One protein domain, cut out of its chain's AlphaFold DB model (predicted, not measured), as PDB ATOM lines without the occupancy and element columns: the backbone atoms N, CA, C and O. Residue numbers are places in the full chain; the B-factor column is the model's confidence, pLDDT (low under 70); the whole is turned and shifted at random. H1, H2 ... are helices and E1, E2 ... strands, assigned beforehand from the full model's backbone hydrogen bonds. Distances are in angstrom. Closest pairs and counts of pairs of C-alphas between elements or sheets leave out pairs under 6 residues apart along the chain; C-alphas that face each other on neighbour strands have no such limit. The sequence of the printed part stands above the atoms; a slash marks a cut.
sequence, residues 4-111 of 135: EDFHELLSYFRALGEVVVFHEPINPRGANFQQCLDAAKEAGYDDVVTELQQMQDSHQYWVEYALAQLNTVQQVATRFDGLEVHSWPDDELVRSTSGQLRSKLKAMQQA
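This is residues 4 to 111 of the 135 residues of an uncharacterized protein of Haloarcula sebkhae (UniProt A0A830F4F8). One long helix, H4, runs through the middle, with a short ribbon of two parallel strands, E1 and E2, beside its residues 69 to 77. A helical hairpin, H2 and H3, makes a corner with it at its beginning, while H1 packs near its far end on one side and a second, smaller helical hairpin, H5 and H6, lies on the other. The printed part has 108 residues, with six named helices and two named strands in the order H1 E1 H2 H3 H4 E2 H5 H6; the class is mostly helix. The whole is compact, with a radius of gyration of the C-alphas of 15.1 A, and spans 38 by 36 by 21 A.

H1 is residues 4 to 15, 16.4 A long, with C-alpha 4 at (328.923, 14.500, 55.439). E1 is residues 20 to 23, 9.8 A. H2 is residues 31 to 43, 18.4 A, and H3 is residues 46 to 57, 16.1 A. H4, residues 59 to 77, is the longest helix at 27.1 A and begins at C-alpha 59, (342.122, -6.817, 61.431). E2 is residues 84 to 87, 9.5 A. H5 is residues 91 to 96, 8.6 A. H6 is residues 99 to 110, 17.0 A, with C-alpha 110 at (351.145, 12.116, 72.859).

H4 is the hub, touching three other helices. With its residues 72 to 77 it touches residues 6 to 10 of H1, the closest C-alphas being those of His 7 and Val 76, 6.1 A, at a steep tilt of 45 degrees, the same way. H3 and H4 touch only at the corner, with Met 55 and Trp 62 closest, their C-alphas 4.7 A apart. H4 and H5 only just touch, with 3 pairs of C-alphas within 8 A, closest Val 63 and Leu 93 at 6.2 A. H2 and H3 form a helical hairpin at a shallow tilt of 27 degrees, with the C-alphas of Ala 40 and Val 49 closest, 5.9 A apart. H5 and H6 form another at 5 degrees, with Val 94 and Arg 102 closest, C-alphas 5.5 A apart. E1 and E2 are parallel neighbours at 25 degrees; N 21 and O 84, 2.8 A, and N 86 and O 21, 2.8 A, are within hydrogen-bond range. E1, the helices H2 H3 H4, and E2 make a strand-helix-strand unit, two parallel neighbour strands joined through helices. The closest C-alphas of H4 and E2 are those of Gln 74 and Val 85, 6.4 A. H4 and H6 are apart, as are H2 and H4. In H1, H2, H3, H4, H5 and H6 every O i to N i+4 pair is within hydrogen-bond range.

The two C-alphas farthest apart are those of Glu 42 and Gly 99, 41.5 A. The printed part has no cut, and no link is long. The mean pLDDT of the printed part is 95.4, and no printed residue is under 70.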
ATOM      1  N   GLU A   4     330.167  13.761  55.204       96.81
ATOM      2  CA  GLU A   4     328.923  14.500  55.439       96.81
ATOM      3  C   GLU A   4     328.433  14.255  56.868       96.81
ATOM      4  O   GLU A   4     328.161  15.222  57.584       96.81
ATOM      5  N   ASP A   5     328.471  12.998  57.321       95.50
ATOM      6  CA  ASP A   5     328.148  12.623  58.701       95.50
ATOM      7  C   ASP A   5     329.011  13.398  59.715       95.50
ATOM      8  O   ASP A   5     328.518  13.934  60.712       95.50
ATOM      9  N   PHE A   6     330.328  13.478  59.475       97.00
ATOM     10  CA  PHE A   6     331.228  14.238  60.343       97.00
ATOM     11  C   PHE A   6     330.972  15.739  60.266       97.00
ATOM     12  O   PHE A   6     331.032  16.416  61.291       97.00
ATOM     13  N   HIS A   7     330.702  16.275  59.077       97.69
ATOM     14  CA  HIS A   7     330.419  17.695  58.923       97.69
ATOM     15  C   HIS A   7     329.158  18.085  59.692       97.69
ATOM     16  O   HIS A   7     329.165  19.086  60.411       97.69
ATOM     17  N   GLU A   8     328.089  17.300  59.573       97.44
ATOM     18  CA  GLU A   8     326.857  17.519  60.321       97.44
ATOM     19  C   GLU A   8     327.118  17.456  61.835       97.44
ATOM     20  O   GLU A   8     326.784  18.397  62.560       97.44
ATOM     21  N   LEU A   9     327.796  16.407  62.314       96.31
ATOM     22  CA  LEU A   9     328.085  16.244  63.738       96.31
ATOM     23  C   LEU A   9     328.926  17.399  64.310       96.31
ATOM     24  O   LEU A   9     328.577  17.974  65.344       96.31
ATOM     25  N   LEU A  10     330.016  17.773  63.634       96.75
ATOM     26  CA  LEU A  10     330.877  18.874  64.076       96.75
ATOM     27  C   LEU A  10     330.158  20.231  63.993       96.75
ATOM     28  O   LEU A  10     330.398  21.094  64.840       96.75
ATOM     29  N   SER A  11     329.227  20.404  63.046       96.44
ATOM     30  CA  SER A  11     328.370  21.595  62.983       96.44
ATOM     31  C   SER A  11     327.503  21.729  64.233       96.44
ATOM     32  O   SER A  11     327.404  22.827  64.788       96.44
ATOM     33  N   TYR A  12     326.913  20.629  64.713       96.31
ATOM     34  CA  TYR A  12     326.133  20.643  65.953       96.31
ATOM     35  C   TYR A  12     326.995  21.005  67.162       96.31
ATOM     36  O   TYR A  12     326.615  21.889  67.931       96.31
ATOM     37  N   PHE A  13     328.172  20.392  67.317       95.00
ATOM     38  CA  PHE A  13     329.074  20.725  68.423       95.00
ATOM     39  C   PHE A  13     329.505  22.189  68.389       95.00
ATOM     40  O   PHE A  13     329.434  22.884  69.404       95.00
ATOM     41  N   ARG A  14     329.851  22.705  67.207       93.31
ATOM     42  CA  ARG A  14     330.201  24.118  67.066       93.31
ATOM     43  C   ARG A  14     329.035  25.036  67.434       93.31
ATOM     44  O   ARG A  14     329.253  26.039  68.112       93.31
ATOM     45  N   ALA A  15     327.812  24.696  67.029       93.75
ATOM     46  CA  ALA A  15     326.615  25.467  67.362       93.75
ATOM     47  C   ALA A  15     326.324  25.501  68.875       93.75
ATOM     48  O   ALA A  15     325.785  26.492  69.367       93.75
ATOM     49  N   LEU A  16     326.716  24.458  69.614       94.06
ATOM     50  CA  LEU A  16     326.630  24.402  71.078       94.06
ATOM     51  C   LEU A  16     327.743  25.192  71.787       94.06
ATOM     52  O   LEU A  16     327.685  25.377  73.000       94.06
ATOM     53  N   GLY A  17     328.718  25.713  71.038       91.31
ATOM     54  CA  GLY A  17     329.834  26.484  71.576       91.31
ATOM     55  C   GLY A  17     331.047  25.640  71.957       91.31
ATOM     56  O   GLY A  17     331.986  26.199  72.519       91.31
ATOM     57  N   GLU A  18     331.060  24.349  71.616       89.62
ATOM     58  CA  GLU A  18     332.210  23.484  71.870       89.62
ATOM     59  C   GLU A  18     333.445  23.984  71.119       89.62
ATOM     60  O   GLU A  18     333.363  24.485  69.988       89.62
ATOM     61  N   VAL A  19     334.588  23.849  71.790       90.06
ATOM     62  CA  VAL A  19     335.904  24.279  71.299       90.06
ATOM     63  C   VAL A  19     336.834  23.101  71.036       90.06
ATOM     64  O   VAL A  19     337.727  23.208  70.200       90.06
ATOM     65  N   VAL A  20     336.601  21.962  71.695       92.25
ATOM     66  CA  VAL A  20     337.383  20.736  71.520       92.25
ATOM     67  C   VAL A  20     336.444  19.536  71.429       92.25
ATOM     68  O   VAL A  20     335.514  19.403  72.215       92.25
ATOM     69  N   VAL A  21     336.694  18.651  70.464       93.94
ATOM     70  CA  VAL A  21     335.985  17.377  70.294       93.94
ATOM     71  C   VAL A  21     336.993  16.241  70.366       93.94
ATOM     72  O   VAL A  21     337.948  16.192  69.589       93.94
ATOM     73  N   PHE A  22     336.768  15.297  71.274       94.25
ATOM     74  CA  PHE A  22     337.576  14.085  71.360       94.25
ATOM     75  C   PHE A  22     337.059  13.025  70.396       94.25
ATOM     76  O   PHE A  22     335.859  12.755  70.341       94.25
ATOM     77  N   HIS A  23     337.968  12.407  69.645       94.69
ATOM     78  CA  HIS A  23     337.613  11.365  68.689       94.69
ATOM     79  C   HIS A  23     338.538  10.151  68.787       94.69
ATOM     80  O   HIS A  23     339.730  10.227  68.487       94.69
ATOM     81  N   GLU A  24     337.963   9.007  69.134       93.38
ATOM     82  CA  GLU A  24     338.611   7.699  69.076       93.38
ATOM     83  C   GLU A  24     337.867   6.826  68.049       93.38
ATOM     84  O   GLU A  24     336.647   6.662  68.159       93.38
ATOM     85  N   PRO A  25     338.556   6.256  67.042       93.56
ATOM     86  CA  PRO A  25     337.951   5.262  66.166       93.56
ATOM     87  C   PRO A  25     337.571   4.009  66.949       93.56
ATOM     88  O   PRO A  25     338.302   3.576  67.839       93.56
ATOM     89  N   ILE A  26     336.469   3.369  66.560       91.88
ATOM     90  CA  ILE A  26     335.985   2.170  67.247       91.88
ATOM     91  C   ILE A  26     337.067   1.079  67.340       91.88
ATOM     92  O   ILE A  26     337.808   0.827  66.387       91.88
ATOM     93  N   ASN A  27     337.149   0.414  68.493       91.62
ATOM     94  CA  ASN A  27     338.119  -0.642  68.763       91.62
ATOM     95  C   ASN A  27     337.413  -2.005  68.921       91.62
ATOM     96  O   ASN A  27     336.698  -2.192  69.908       91.62
ATOM     97  N   PRO A  28     337.637  -2.986  68.022       93.94
ATOM     98  CA  PRO A  28     336.915  -4.260  68.014       93.94
ATOM     99  C   PRO A  28     337.336  -5.235  69.122       93.94
ATOM    100  O   PRO A  28     336.786  -6.328  69.226       93.94
ATOM    101  N   ARG A  29     338.322  -4.876  69.957       88.75
ATOM    102  CA  ARG A  29     338.912  -5.772  70.970       88.75
ATOM    103  C   ARG A  29     338.307  -5.626  72.373       88.75
ATOM    104  O   ARG A  29     338.703  -6.360  73.276       88.75
ATOM    105  N   GLY A  30     337.394  -4.677  72.585       87.44
ATOM    106  CA  GLY A  30     336.853  -4.341  73.909       87.44
ATOM    107  C   GLY A  30     335.444  -4.875  74.179       87.44
ATOM    108  O   GLY A  30     334.650  -5.072  73.264       87.44
ATOM    109  N   ALA A  31     335.083  -5.018  75.458       91.19
ATOM    110  CA  ALA A  31     333.722  -5.393  75.860       91.19
ATOM    111  C   ALA A  31     332.663  -4.385  75.368       91.19
ATOM    112  O   ALA A  31     331.563  -4.784  74.995       91.19
ATOM    113  N   ASN A  32     333.018  -3.096  75.304       91.38
ATOM    114  CA  ASN A  32     332.148  -2.038  74.782       91.38
ATOM    115  C   ASN A  32     331.765  -2.282  73.314       91.38
ATOM    116  O   ASN A  32     330.640  -1.997  72.916       91.38
ATOM    117  N   PHE A  33     332.677  -2.849  72.519       95.19
ATOM    118  CA  PHE A  33     332.400  -3.187  71.128       95.19
ATOM    119  C   PHE A  33     331.367  -4.303  71.015       95.19
ATOM    120  O   PHE A  33     330.414  -4.181  70.253       95.19
ATOM    121  N   GLN A  34     331.523  -5.366  71.810       95.44
ATOM    122  CA  GLN A  34     330.569  -6.471  71.796       95.44
ATOM    123  C   GLN A  34     329.175  -6.003  72.230       95.44
ATOM    124  O   GLN A  34     328.195  -6.345  71.581       95.44
ATOM    125  N   GLN A  35     329.093  -5.149  73.256       95.81
ATOM    126  CA  GLN A  35     327.827  -4.535  73.669       95.81
ATOM    127  C   GLN A  35     327.201  -3.693  72.547       95.81
ATOM    128  O   GLN A  35     325.993  -3.750  72.345       95.81
ATOM    129  N   CYS A  36     328.012  -2.940  71.798       95.25
ATOM    130  CA  CYS A  36     327.541  -2.167  70.649       95.25
ATOM    131  C   CYS A  36     327.004  -3.074  69.531       95.25
ATOM    132  O   CYS A  36     325.920  -2.821  69.004       95.25
ATOM    133  N   LEU A  37     327.715  -4.160  69.213       96.50
ATOM    134  CA  LEU A  37     327.290  -5.147  68.221       96.50
ATOM    135  C   LEU A  37     325.981  -5.839  68.626       96.50
ATOM    136  O   LEU A  37     325.091  -6.000  67.792       96.50
ATOM    137  N   ASP A  38     325.848  -6.230  69.890       97.25
ATOM    138  CA  ASP A  38     324.641  -6.883  70.399       97.25
ATOM    139  C   ASP A  38     323.447  -5.914  70.390       97.25
ATOM    140  O   ASP A  38     322.380  -6.262  69.886       97.25
ATOM    141  N   ALA A  39     323.645  -4.663  70.817       97.50
ATOM    142  CA  ALA A  39     322.611  -3.630  70.753       97.50
ATOM    143  C   ALA A  39     322.171  -3.324  69.308       97.50
ATOM    144  O   ALA A  39     320.980  -3.158  69.047       97.50
ATOM    145  N   ALA A  40     323.108  -3.283  68.354       97.44
ATOM    146  CA  ALA A  40     322.790  -3.088  66.940       97.44
ATOM    147  C   ALA A  40     321.953  -4.250  66.373       97.44
ATOM    148  O   ALA A  40     321.016  -4.011  65.610       97.44
ATOM    149  N   LYS A  41     322.240  -5.495  66.790       97.75
ATOM    150  CA  LYS A  41     321.440  -6.682  66.431       97.75
ATOM    151  C   LYS A  41     320.030  -6.606  67.007       97.75
ATOM    152  O   LYS A  41     319.068  -6.844  66.285       97.75
ATOM    153  N   GLU A  42     319.899  -6.260  68.284       98.12
ATOM    154  CA  GLU A  42     318.596  -6.136  68.950       98.12
ATOM    155  C   GLU A  42     317.729  -5.026  68.343       98.12
ATOM    156  O   GLU A  42     316.510  -5.177  68.246       98.12
ATOM    157  N   ALA A  43     318.350  -3.933  67.892       97.94
ATOM    158  CA  ALA A  43     317.670  -2.820  67.237       97.94
ATOM    159  C   ALA A  43     317.322  -3.079  65.756       97.94
ATOM    160  O   ALA A  43     316.574  -2.294  65.170       97.94
ATOM    161  N   GLY A  44     317.837  -4.154  65.146       97.62
ATOM    162  CA  GLY A  44     317.622  -4.468  63.729       97.62
ATOM    163  C   GLY A  44     318.401  -3.567  62.763       97.62
ATOM    164  O   GLY A  44     317.941  -3.312  61.652       97.62
ATOM    165  N   TYR A  45     319.564  -3.052  63.176       97.56
ATOM    166  CA  TYR A  45     320.435  -2.235  62.324       97.56
ATOM    167  C   TYR A  45     321.398  -3.108  61.515       97.56
ATOM    168  O   TYR A  45     322.607  -3.101  61.747       97.56
ATOM    169  N   ASP A  46     320.856  -3.867  60.564       97.12
ATOM    170  CA  ASP A  46     321.579  -4.909  59.818       97.12
ATOM    171  C   ASP A  46     322.857  -4.408  59.118       97.12
ATOM    172  O   ASP A  46     323.885  -5.095  59.134       97.12
ATOM    173  N   ASP A  47     322.838  -3.193  58.563       95.81
ATOM    174  CA  ASP A  47     324.010  -2.590  57.913       95.81
ATOM    175  C   ASP A  47     325.127  -2.299  58.930       95.81
ATOM    176  O   ASP A  47     326.293  -2.623  58.708       95.81
ATOM    177  N   VAL A  48     324.762  -1.760  60.098       94.88
ATOM    178  CA  VAL A  48     325.704  -1.483  61.194       94.88
ATOM    179  C   VAL A  48     326.271  -2.786  61.751       94.88
ATOM    180  O   VAL A  48     327.474  -2.887  61.976       94.88
ATOM    181  N   VAL A  49     325.427  -3.803  61.940       97.56
ATOM    182  CA  VAL A  49     325.861  -5.137  62.378       97.56
ATOM    183  C   VAL A  49     326.867  -5.723  61.394       97.56
ATOM    184  O   VAL A  49     327.887  -6.259  61.821       97.56
ATOM    185  N   THR A  50     326.603  -5.597  60.093       97.38
ATOM    186  CA  THR A  50     327.502  -6.079  59.041       97.38
ATOM    187  C   THR A  50     328.865  -5.396  59.118       97.38
ATOM    188  O   THR A  50     329.887  -6.082  59.132       97.38
ATOM    189  N   GLU A  51     328.897  -4.069  59.232       95.56
ATOM    190  CA  GLU A  51     330.142  -3.302  59.346       95.56
ATOM    191  C   GLU A  51     330.941  -3.651  60.606       95.56
ATOM    192  O   GLU A  51     332.143  -3.921  60.545       95.56
ATOM    193  N   LEU A  52     330.272  -3.716  61.760       96.25
ATOM    194  CA  LEU A  52     330.911  -4.109  63.014       96.25
ATOM    195  C   LEU A  52     331.461  -5.542  62.924       96.25
ATOM    196  O   LEU A  52     332.604  -5.792  63.305       96.25
ATOM    197  N   GLN A  53     330.705  -6.489  62.366       96.56
ATOM    198  CA  GLN A  53     331.188  -7.861  62.209       96.56
ATOM    199  C   GLN A  53     332.423  -7.923  61.296       96.56
ATOM    200  O   GLN A  53     333.393  -8.596  61.637       96.56
ATOM    201  N   GLN A  54     332.460  -7.157  60.200       96.38
ATOM    202  CA  GLN A  54     333.645  -7.082  59.336       96.38
ATOM    203  C   GLN A  54     334.881  -6.538  60.067       96.38
ATOM    204  O   GLN A  54     335.978  -7.076  59.899       96.38
ATOM    205  N   MET A  55     334.720  -5.513  60.912       95.69
ATOM    206  CA  MET A  55     335.816  -4.994  61.745       95.69
ATOM    207  C   MET A  55     336.304  -6.012  62.778       95.69
ATOM    208  O   MET A  55     337.492  -6.028  63.101       95.69
ATOM    209  N   GLN A  56     335.408  -6.851  63.303       95.12
ATOM    210  CA  GLN A  56     335.767  -7.931  64.222       95.12
ATOM    211  C   GLN A  56     336.514  -9.064  63.505       95.12
ATOM    212  O   GLN A  56     337.497  -9.585  64.035       95.12
ATOM    213  N   ASP A  57     336.072  -9.419  62.301       96.19
ATOM    214  CA  ASP A  57     336.577 -10.573  61.555       96.19
ATOM    215  C   ASP A  57     337.896 -10.275  60.824       96.19
ATOM    216  O   ASP A  57     338.723 -11.170  60.627       96.19
ATOM    217  N   SER A  58     338.115  -9.021  60.417       97.38
ATOM    218  CA  SER A  58     339.278  -8.607  59.633       97.38
ATOM    219  C   SER A  58     340.039  -7.466  60.299       97.38
ATOM    220  O   SER A  58     339.665  -6.294  60.232       97.38
ATOM    221  N   HIS A  59     341.201  -7.805  60.862       96.25
ATOM    222  CA  HIS A  59     342.122  -6.817  61.431       96.25
ATOM    223  C   HIS A  59     342.532  -5.747  60.414       96.25
ATOM    224  O   HIS A  59     342.581  -4.567  60.742       96.25
ATOM    225  N   GLN A  60     342.800  -6.151  59.169       97.38
ATOM    226  CA  GLN A  60     343.178  -5.218  58.108       97.38
ATOM    227  C   GLN A  60     342.038  -4.246  57.785       97.38
ATOM    228  O   GLN A  60     342.288  -3.052  57.632       97.38
ATOM    229  N   TYR A  61     340.798  -4.741  57.746       97.69
ATOM    230  CA  TYR A  61     339.621  -3.904  57.527       97.69
ATOM    231  C   TYR A  61     339.474  -2.859  58.633       97.69
ATOM    232  O   TYR A  61     339.318  -1.672  58.358       97.69
ATOM    233  N   TRP A  62     339.622  -3.278  59.892       97.50
ATOM    234  CA  TRP A  62     339.617  -2.354  61.021       97.50
ATOM    235  C   TRP A  62     340.733  -1.301  60.932       97.50
ATOM    236  O   TRP A  62     340.479  -0.124  61.191       97.50
ATOM    237  N   VAL A  63     341.958  -1.686  60.548       97.75
ATOM    238  CA  VAL A  63     343.072  -0.736  60.372       97.75
ATOM    239  C   VAL A  63     342.731   0.311  59.311       97.75
ATOM    240  O   VAL A  63     342.924   1.503  59.547       97.75
ATOM    241  N   GLU A  64     342.211  -0.111  58.158       97.56
ATOM    242  CA  GLU A  64     341.813   0.792  57.071       97.56
ATOM    243  C   GLU A  64     340.687   1.730  57.502       97.56
ATOM    244  O   GLU A  64     340.803   2.947  57.332       97.56
ATOM    245  N   TYR A  65     339.653   1.183  58.143       97.12
ATOM    246  CA  TYR A  65     338.556   1.951  58.716       97.12
ATOM    247  C   TYR A  65     339.059   3.008  59.706       97.12
ATOM    248  O   TYR A  65     338.729   4.187  59.578       97.12
ATOM    249  N   ALA A  66     339.889   2.620  60.677       97.25
ATOM    250  CA  ALA A  66     340.350   3.523  61.723       97.25
ATOM    251  C   ALA A  66     341.217   4.658  61.155       97.25
ATOM    252  O   ALA A  66     341.061   5.813  61.552       97.25
ATOM    253  N   LEU A  67     342.093   4.358  60.190       97.69
ATOM    254  CA  LEU A  67     342.880   5.379  59.495       97.69
ATOM    255  C   LEU A  67     341.998   6.332  58.685       97.69
ATOM    256  O   LEU A  67     342.245   7.540  58.701       97.69
ATOM    257  N   ALA A  68     340.979   5.805  58.003       97.00
ATOM    258  CA  ALA A  68     340.027   6.612  57.255       97.00
ATOM    259  C   ALA A  68     339.256   7.555  58.188       97.00
ATOM    260  O   ALA A  68     339.259   8.757  57.943       97.00
ATOM    261  N   GLN A  69     338.695   7.055  59.294       96.75
ATOM    262  CA  GLN A  69     337.984   7.875  60.286       96.75
ATOM    263  C   GLN A  69     338.863   9.009  60.830       96.75
ATOM    264  O   GLN A  69     338.477  10.175  60.754       96.75
ATOM    265  N   LEU A  70     340.077   8.683  61.299       97.31
ATOM    266  CA  LEU A  70     341.033   9.668  61.820       97.31
ATOM    267  C   LEU A  70     341.370  10.747  60.797       97.31
ATOM    268  O   LEU A  70     341.475  11.923  61.137       97.31
ATOM    269  N   ASN A  71     341.585  10.352  59.544       96.81
ATOM    270  CA  ASN A  71     341.907  11.302  58.496       96.81
ATOM    271  C   ASN A  71     340.697  12.178  58.144       96.81
ATOM    272  O   ASN A  71     340.843  13.397  58.070       96.81
ATOM    273  N   THR A  72     339.520  11.580  57.958       97.62
ATOM    274  CA  THR A  72     338.300  12.292  57.564       97.62
ATOM    275  C   THR A  72     337.888  13.309  58.621       97.62
ATOM    276  O   THR A  72     337.722  14.478  58.284       97.62
ATOM    277  N   VAL A  73     337.808  12.928  59.901       96.75
ATOM    278  CA  VAL A  73     337.384  13.863  60.958       96.75
ATOM    279  C   VAL A  73     338.341  15.051  61.088       96.75
ATOM    280  O   VAL A  73     337.900  16.192  61.213       96.75
ATOM    281  N   GLN A  74     339.652  14.807  60.981       95.81
ATOM    282  CA  GLN A  74     340.670  15.856  61.042       95.81
ATOM    283  C   GLN A  74     340.558  16.804  59.845       95.81
ATOM    284  O   GLN A  74     340.662  18.015  60.008       95.81
ATOM    285  N   GLN A  75     340.308  16.276  58.641       97.00
ATOM    286  CA  GLN A  75     340.098  17.092  57.445       97.00
ATOM    287  C   GLN A  75     338.821  17.931  57.536       97.00
ATOM    288  O   GLN A  75     338.854  19.119  57.219       97.00
ATOM    289  N   VAL A  76     337.713  17.344  57.988       97.56
ATOM    290  CA  VAL A  76     336.437  18.054  58.141       97.56
ATOM    291  C   VAL A  76     336.544  19.156  59.195       97.56
ATOM    292  O   VAL A  76     336.074  20.265  58.950       97.56
ATOM    293  N   ALA A  77     337.226  18.902  60.315       96.06
ATOM    294  CA  ALA A  77     337.423  19.883  61.381       96.06
ATOM    295  C   ALA A  77     338.081  21.186  60.897       96.06
ATOM    296  O   ALA A  77     337.713  22.259  61.363       96.06
ATOM    297  N   THR A  78     338.970  21.126  59.895       96.06
ATOM    298  CA  THR A  78     339.618  22.327  59.323       96.06
ATOM    299  C   THR A  78     338.653  23.350  58.715       96.06
ATOM    300  O   THR A  78     339.060  24.470  58.416       96.06
ATOM    301  N   ARG A  79     337.382  22.980  58.517       96.44
ATOM    302  CA  ARG A  79     336.329  23.850  57.977       96.44
ATOM    303  C   ARG A  79     335.628  24.681  59.056       96.44
ATOM    304  O   ARG A  79     334.848  25.562  58.705       96.44
ATOM    305  N   PHE A  80     335.875  24.402  60.337       95.38
ATOM    306  CA  PHE A  80     335.209  25.049  61.465       95.38
ATOM    307  C   PHE A  80     336.189  25.915  62.258       95.38
ATOM    308  O   PHE A  80     337.080  25.411  62.939       95.38
ATOM    309  N   ASP A  81     335.988  27.232  62.223       93.19
ATOM    310  CA  ASP A  81     336.800  28.157  63.011       93.19
ATOM    311  C   ASP A  81     336.561  27.971  64.518       93.19
ATOM    312  O   ASP A  81     335.425  28.030  65.012       93.19
ATOM    313  N   GLY A  82     337.660  27.799  65.260       89.25
ATOM    314  CA  GLY A  82     337.650  27.665  66.718       89.25
ATOM    315  C   GLY A  82     337.165  26.308  67.233       89.25
ATOM    316  O   GLY A  82     336.756  26.237  68.389       89.25
ATOM    317  N   LEU A  83     337.182  25.266  66.394       93.19
ATOM    318  CA  LEU A  83     336.919  23.884  66.790       93.19
ATOM    319  C   LEU A  83     338.153  23.020  66.527       93.19
ATOM    320  O   LEU A  83     338.597  22.887  65.386       93.19
ATOM    321  N   GLU A  84     338.678  22.393  67.572       93.12
ATOM    322  CA  GLU A  84     339.789  21.452  67.466       93.12
ATOM    323  C   GLU A  84     339.307  20.016  67.675       93.12
ATOM    324  O   GLU A  84     338.504  19.738  68.565       93.12
ATOM    325  N   VAL A  85     339.811  19.076  66.871       94.50
ATOM    326  CA  VAL A  85     339.564  17.645  67.087       94.50
ATOM    327  C   VAL A  85     340.807  17.007  67.683       94.50
ATOM    328  O   VAL A  85     341.845  16.884  67.026       94.50
ATOM    329  N   HIS A  86     340.685  16.551  68.924       94.56
ATOM    330  CA  HIS A  86     341.719  15.796  69.609       94.56
ATOM    331  C   HIS A  86     341.499  14.300  69.375       94.56
ATOM    332  O   HIS A  86     340.606  13.681  69.959       94.56
ATOM    333  N   SER A  87     342.291  13.709  68.479       94.56
ATOM    334  CA  SER A  87     342.146  12.298  68.122       94.56
ATOM    335  C   SER A  87     343.088  11.382  68.892       94.56
ATOM    336  O   SER A  87     344.286  11.647  68.962       94.56
ATOM    337  N   TRP A  88     342.566  10.244  69.348       94.19
ATOM    338  CA  TRP A  88     343.337   9.226  70.057       94.19
ATOM    339  C   TRP A  88     343.324   7.899  69.283       94.19
ATOM    340  O   TRP A  88     342.336   7.171  69.321       94.19
ATOM    341  N   PRO A  89     344.396   7.547  68.550       94.69
ATOM    342  CA  PRO A  89     344.501   6.226  67.939       94.69
ATOM    343  C   PRO A  89     344.883   5.162  68.978       94.69
ATOM    344  O   PRO A  89     345.760   5.393  69.808       94.69
ATOM    345  N   ASP A  90     344.280   3.974  68.902       93.38
ATOM    346  CA  ASP A  90     344.627   2.835  69.764       93.38
ATOM    347  C   ASP A  90     346.065   2.330  69.521       93.38
ATOM    348  O   ASP A  90     346.585   2.368  68.399       93.38
ATOM    349  N   ASP A  91     346.707   1.794  70.562       95.19
ATOM    350  CA  ASP A  91     348.085   1.296  70.492       95.19
ATOM    351  C   ASP A  91     348.289   0.221  69.419       95.19
ATOM    352  O   ASP A  91     349.351   0.148  68.792       95.19
ATOM    353  N   GLU A  92     347.292  -0.633  69.189       95.88
ATOM    354  CA  GLU A  92     347.377  -1.657  68.155       95.88
ATOM    355  C   GLU A  92     347.352  -1.050  66.748       95.88
ATOM    356  O   GLU A  92     348.036  -1.551  65.854       95.88
ATOM    357  N   LEU A  93     346.643   0.066  66.547       96.81
ATOM    358  CA  LEU A  93     346.639   0.780  65.269       96.81
ATOM    359  C   LEU A  93     348.033   1.351  64.987       96.81
ATOM    360  O   LEU A  93     348.578   1.216  63.889       96.81
ATOM    361  N   VAL A  94     348.662   1.923  66.015       97.31
ATOM    362  CA  VAL A  94     350.045   2.405  65.942       97.31
ATOM    363  C   VAL A  94     351.012   1.260  65.623       97.31
ATOM    364  O   VAL A  94     351.897   1.411  64.775       97.31
ATOM    365  N   ARG A  95     350.856   0.099  66.272       97.25
ATOM    366  CA  ARG A  95     351.686  -1.089  66.000       97.25
ATOM    367  C   ARG A  95     351.492  -1.623  64.581       97.25
ATOM    368  O   ARG A  95     352.480  -2.017  63.960       97.25
ATOM    369  N   SER A  96     350.271  -1.558  64.057       96.81
ATOM    370  CA  SER A  96     349.895  -2.063  62.730       96.81
ATOM    371  C   SER A  96     350.384  -1.195  61.565       96.81
ATOM    372  O   SER A  96     350.410  -1.644  60.423       96.81
ATOM    373  N   THR A  97     350.819   0.040  61.824       97.00
ATOM    374  CA  THR A  97     351.367   0.952  60.804       97.00
ATOM    375  C   THR A  97     352.889   1.020  60.870       97.00
ATOM    376  O   THR A  97     353.498   0.514  61.808       97.00
ATOM    377  N   SER A  98     353.550   1.645  59.894       97.44
ATOM    378  CA  SER A  98     355.011   1.789  59.870       97.44
ATOM    379  C   SER A  98     355.456   3.163  59.353       97.44
ATOM    380  O   SER A  98     354.639   3.987  58.935       97.44
ATOM    381  N   GLY A  99     356.763   3.436  59.437       97.88
ATOM    382  CA  GLY A  99     357.376   4.651  58.899       97.88
ATOM    383  C   GLY A  99     356.765   5.948  59.438       97.88
ATOM    384  O   GLY A  99     356.464   6.069  60.627       97.88
ATOM    385  N   GLN A 100     356.582   6.921  58.544       97.31
ATOM    386  CA  GLN A 100     356.052   8.243  58.882       97.31
ATOM    387  C   GLN A 100     354.622   8.187  59.436       97.31
ATOM    388  O   GLN A 100     354.290   8.966  60.328       97.31
ATOM    389  N   LEU A 101     353.795   7.253  58.955       97.00
ATOM    390  CA  LEU A 101     352.423   7.096  59.438       97.00
ATOM    391  C   LEU A 101     352.403   6.702  60.919       97.00
ATOM    392  O   LEU A 101     351.729   7.355  61.713       97.00
ATOM    393  N   ARG A 102     353.216   5.712  61.314       98.06
ATOM    394  CA  ARG A 102     353.362   5.325  62.726       98.06
ATOM    395  C   ARG A 102     353.806   6.507  63.586       98.06
ATOM    396  O   ARG A 102     353.270   6.707  64.672       98.06
ATOM    397  N   SER A 103     354.775   7.291  63.112       97.44
ATOM    398  CA  SER A 103     355.245   8.478  63.835       97.44
ATOM    399  C   SER A 103     354.142   9.523  64.015       97.44
ATOM    400  O   SER A 103     354.022  10.082  65.100       97.44
ATOM    401  N   LYS A 104     353.303   9.748  62.993       96.00
ATOM    402  CA  LYS A 104     352.159  10.668  63.077       96.00
ATOM    403  C   LYS A 104     351.130  10.199  64.108       96.00
ATOM    404  O   LYS A 104     350.708  10.997  64.936       96.00
ATOM    405  N   LEU A 105     350.770   8.914  64.102       96.81
ATOM    406  CA  LEU A 105     349.808   8.369  65.068       96.81
ATOM    407  C   LEU A 105     350.342   8.415  66.507       96.81
ATOM    408  O   LEU A 105     349.598   8.750  67.421       96.81
ATOM    409  N   LYS A 106     351.641   8.160  66.716       96.44
ATOM    410  CA  LYS A 106     352.272   8.344  68.035       96.44
ATOM    411  C   LYS A 106     352.232   9.793  68.505       96.44
ATOM    412  O   LYS A 106     351.969  10.037  69.674       96.44
ATOM    413  N   ALA A 107     352.491  10.741  67.605       95.06
ATOM    414  CA  ALA A 107     352.395  12.157  67.936       95.06
ATOM    415  C   ALA A 107     350.959  12.548  68.320       95.06
ATOM    416  O   ALA A 107     350.789  13.327  69.248       95.06
ATOM    417  N   MET A 108     349.943  11.964  67.668       94.75
ATOM    418  CA  MET A 108     348.537  12.139  68.056       94.75
ATOM    419  C   MET A 108     348.264  11.605  69.471       94.75
ATOM    420  O   MET A 108     347.734  12.347  70.284       94.75
ATOM    421  N   GLN A 109     348.705  10.386  69.814       91.38
ATOM    422  CA  GLN A 109     348.545   9.836  71.178       91.38
ATOM    423  C   GLN A 109     349.232  10.672  72.268       91.38
ATOM    424  O   GLN A 109     348.818  10.657  73.420       91.38
ATOM    425  N   GLN A 110     350.341  11.327  71.924       91.62
ATOM    426  CA  GLN A 110     351.145  12.116  72.859       91.62
ATOM    427  C   GLN A 110     350.736  13.589  72.905       91.62
ATOM    428  O   GLN A 110     351.302  14.346  73.697       91.62
ATOM    429  N   ALA A 111     349.812  14.012  72.041       89.06
ATOM    430  CA  ALA A 111     349.332  15.377  72.041       89.06
ATOM    431  C   ALA A 111     348.648  15.671  73.380       89.06
ATOM    432  O   ALA A 111     347.895  14.858  73.911       89.06
TER     433      ALA A 111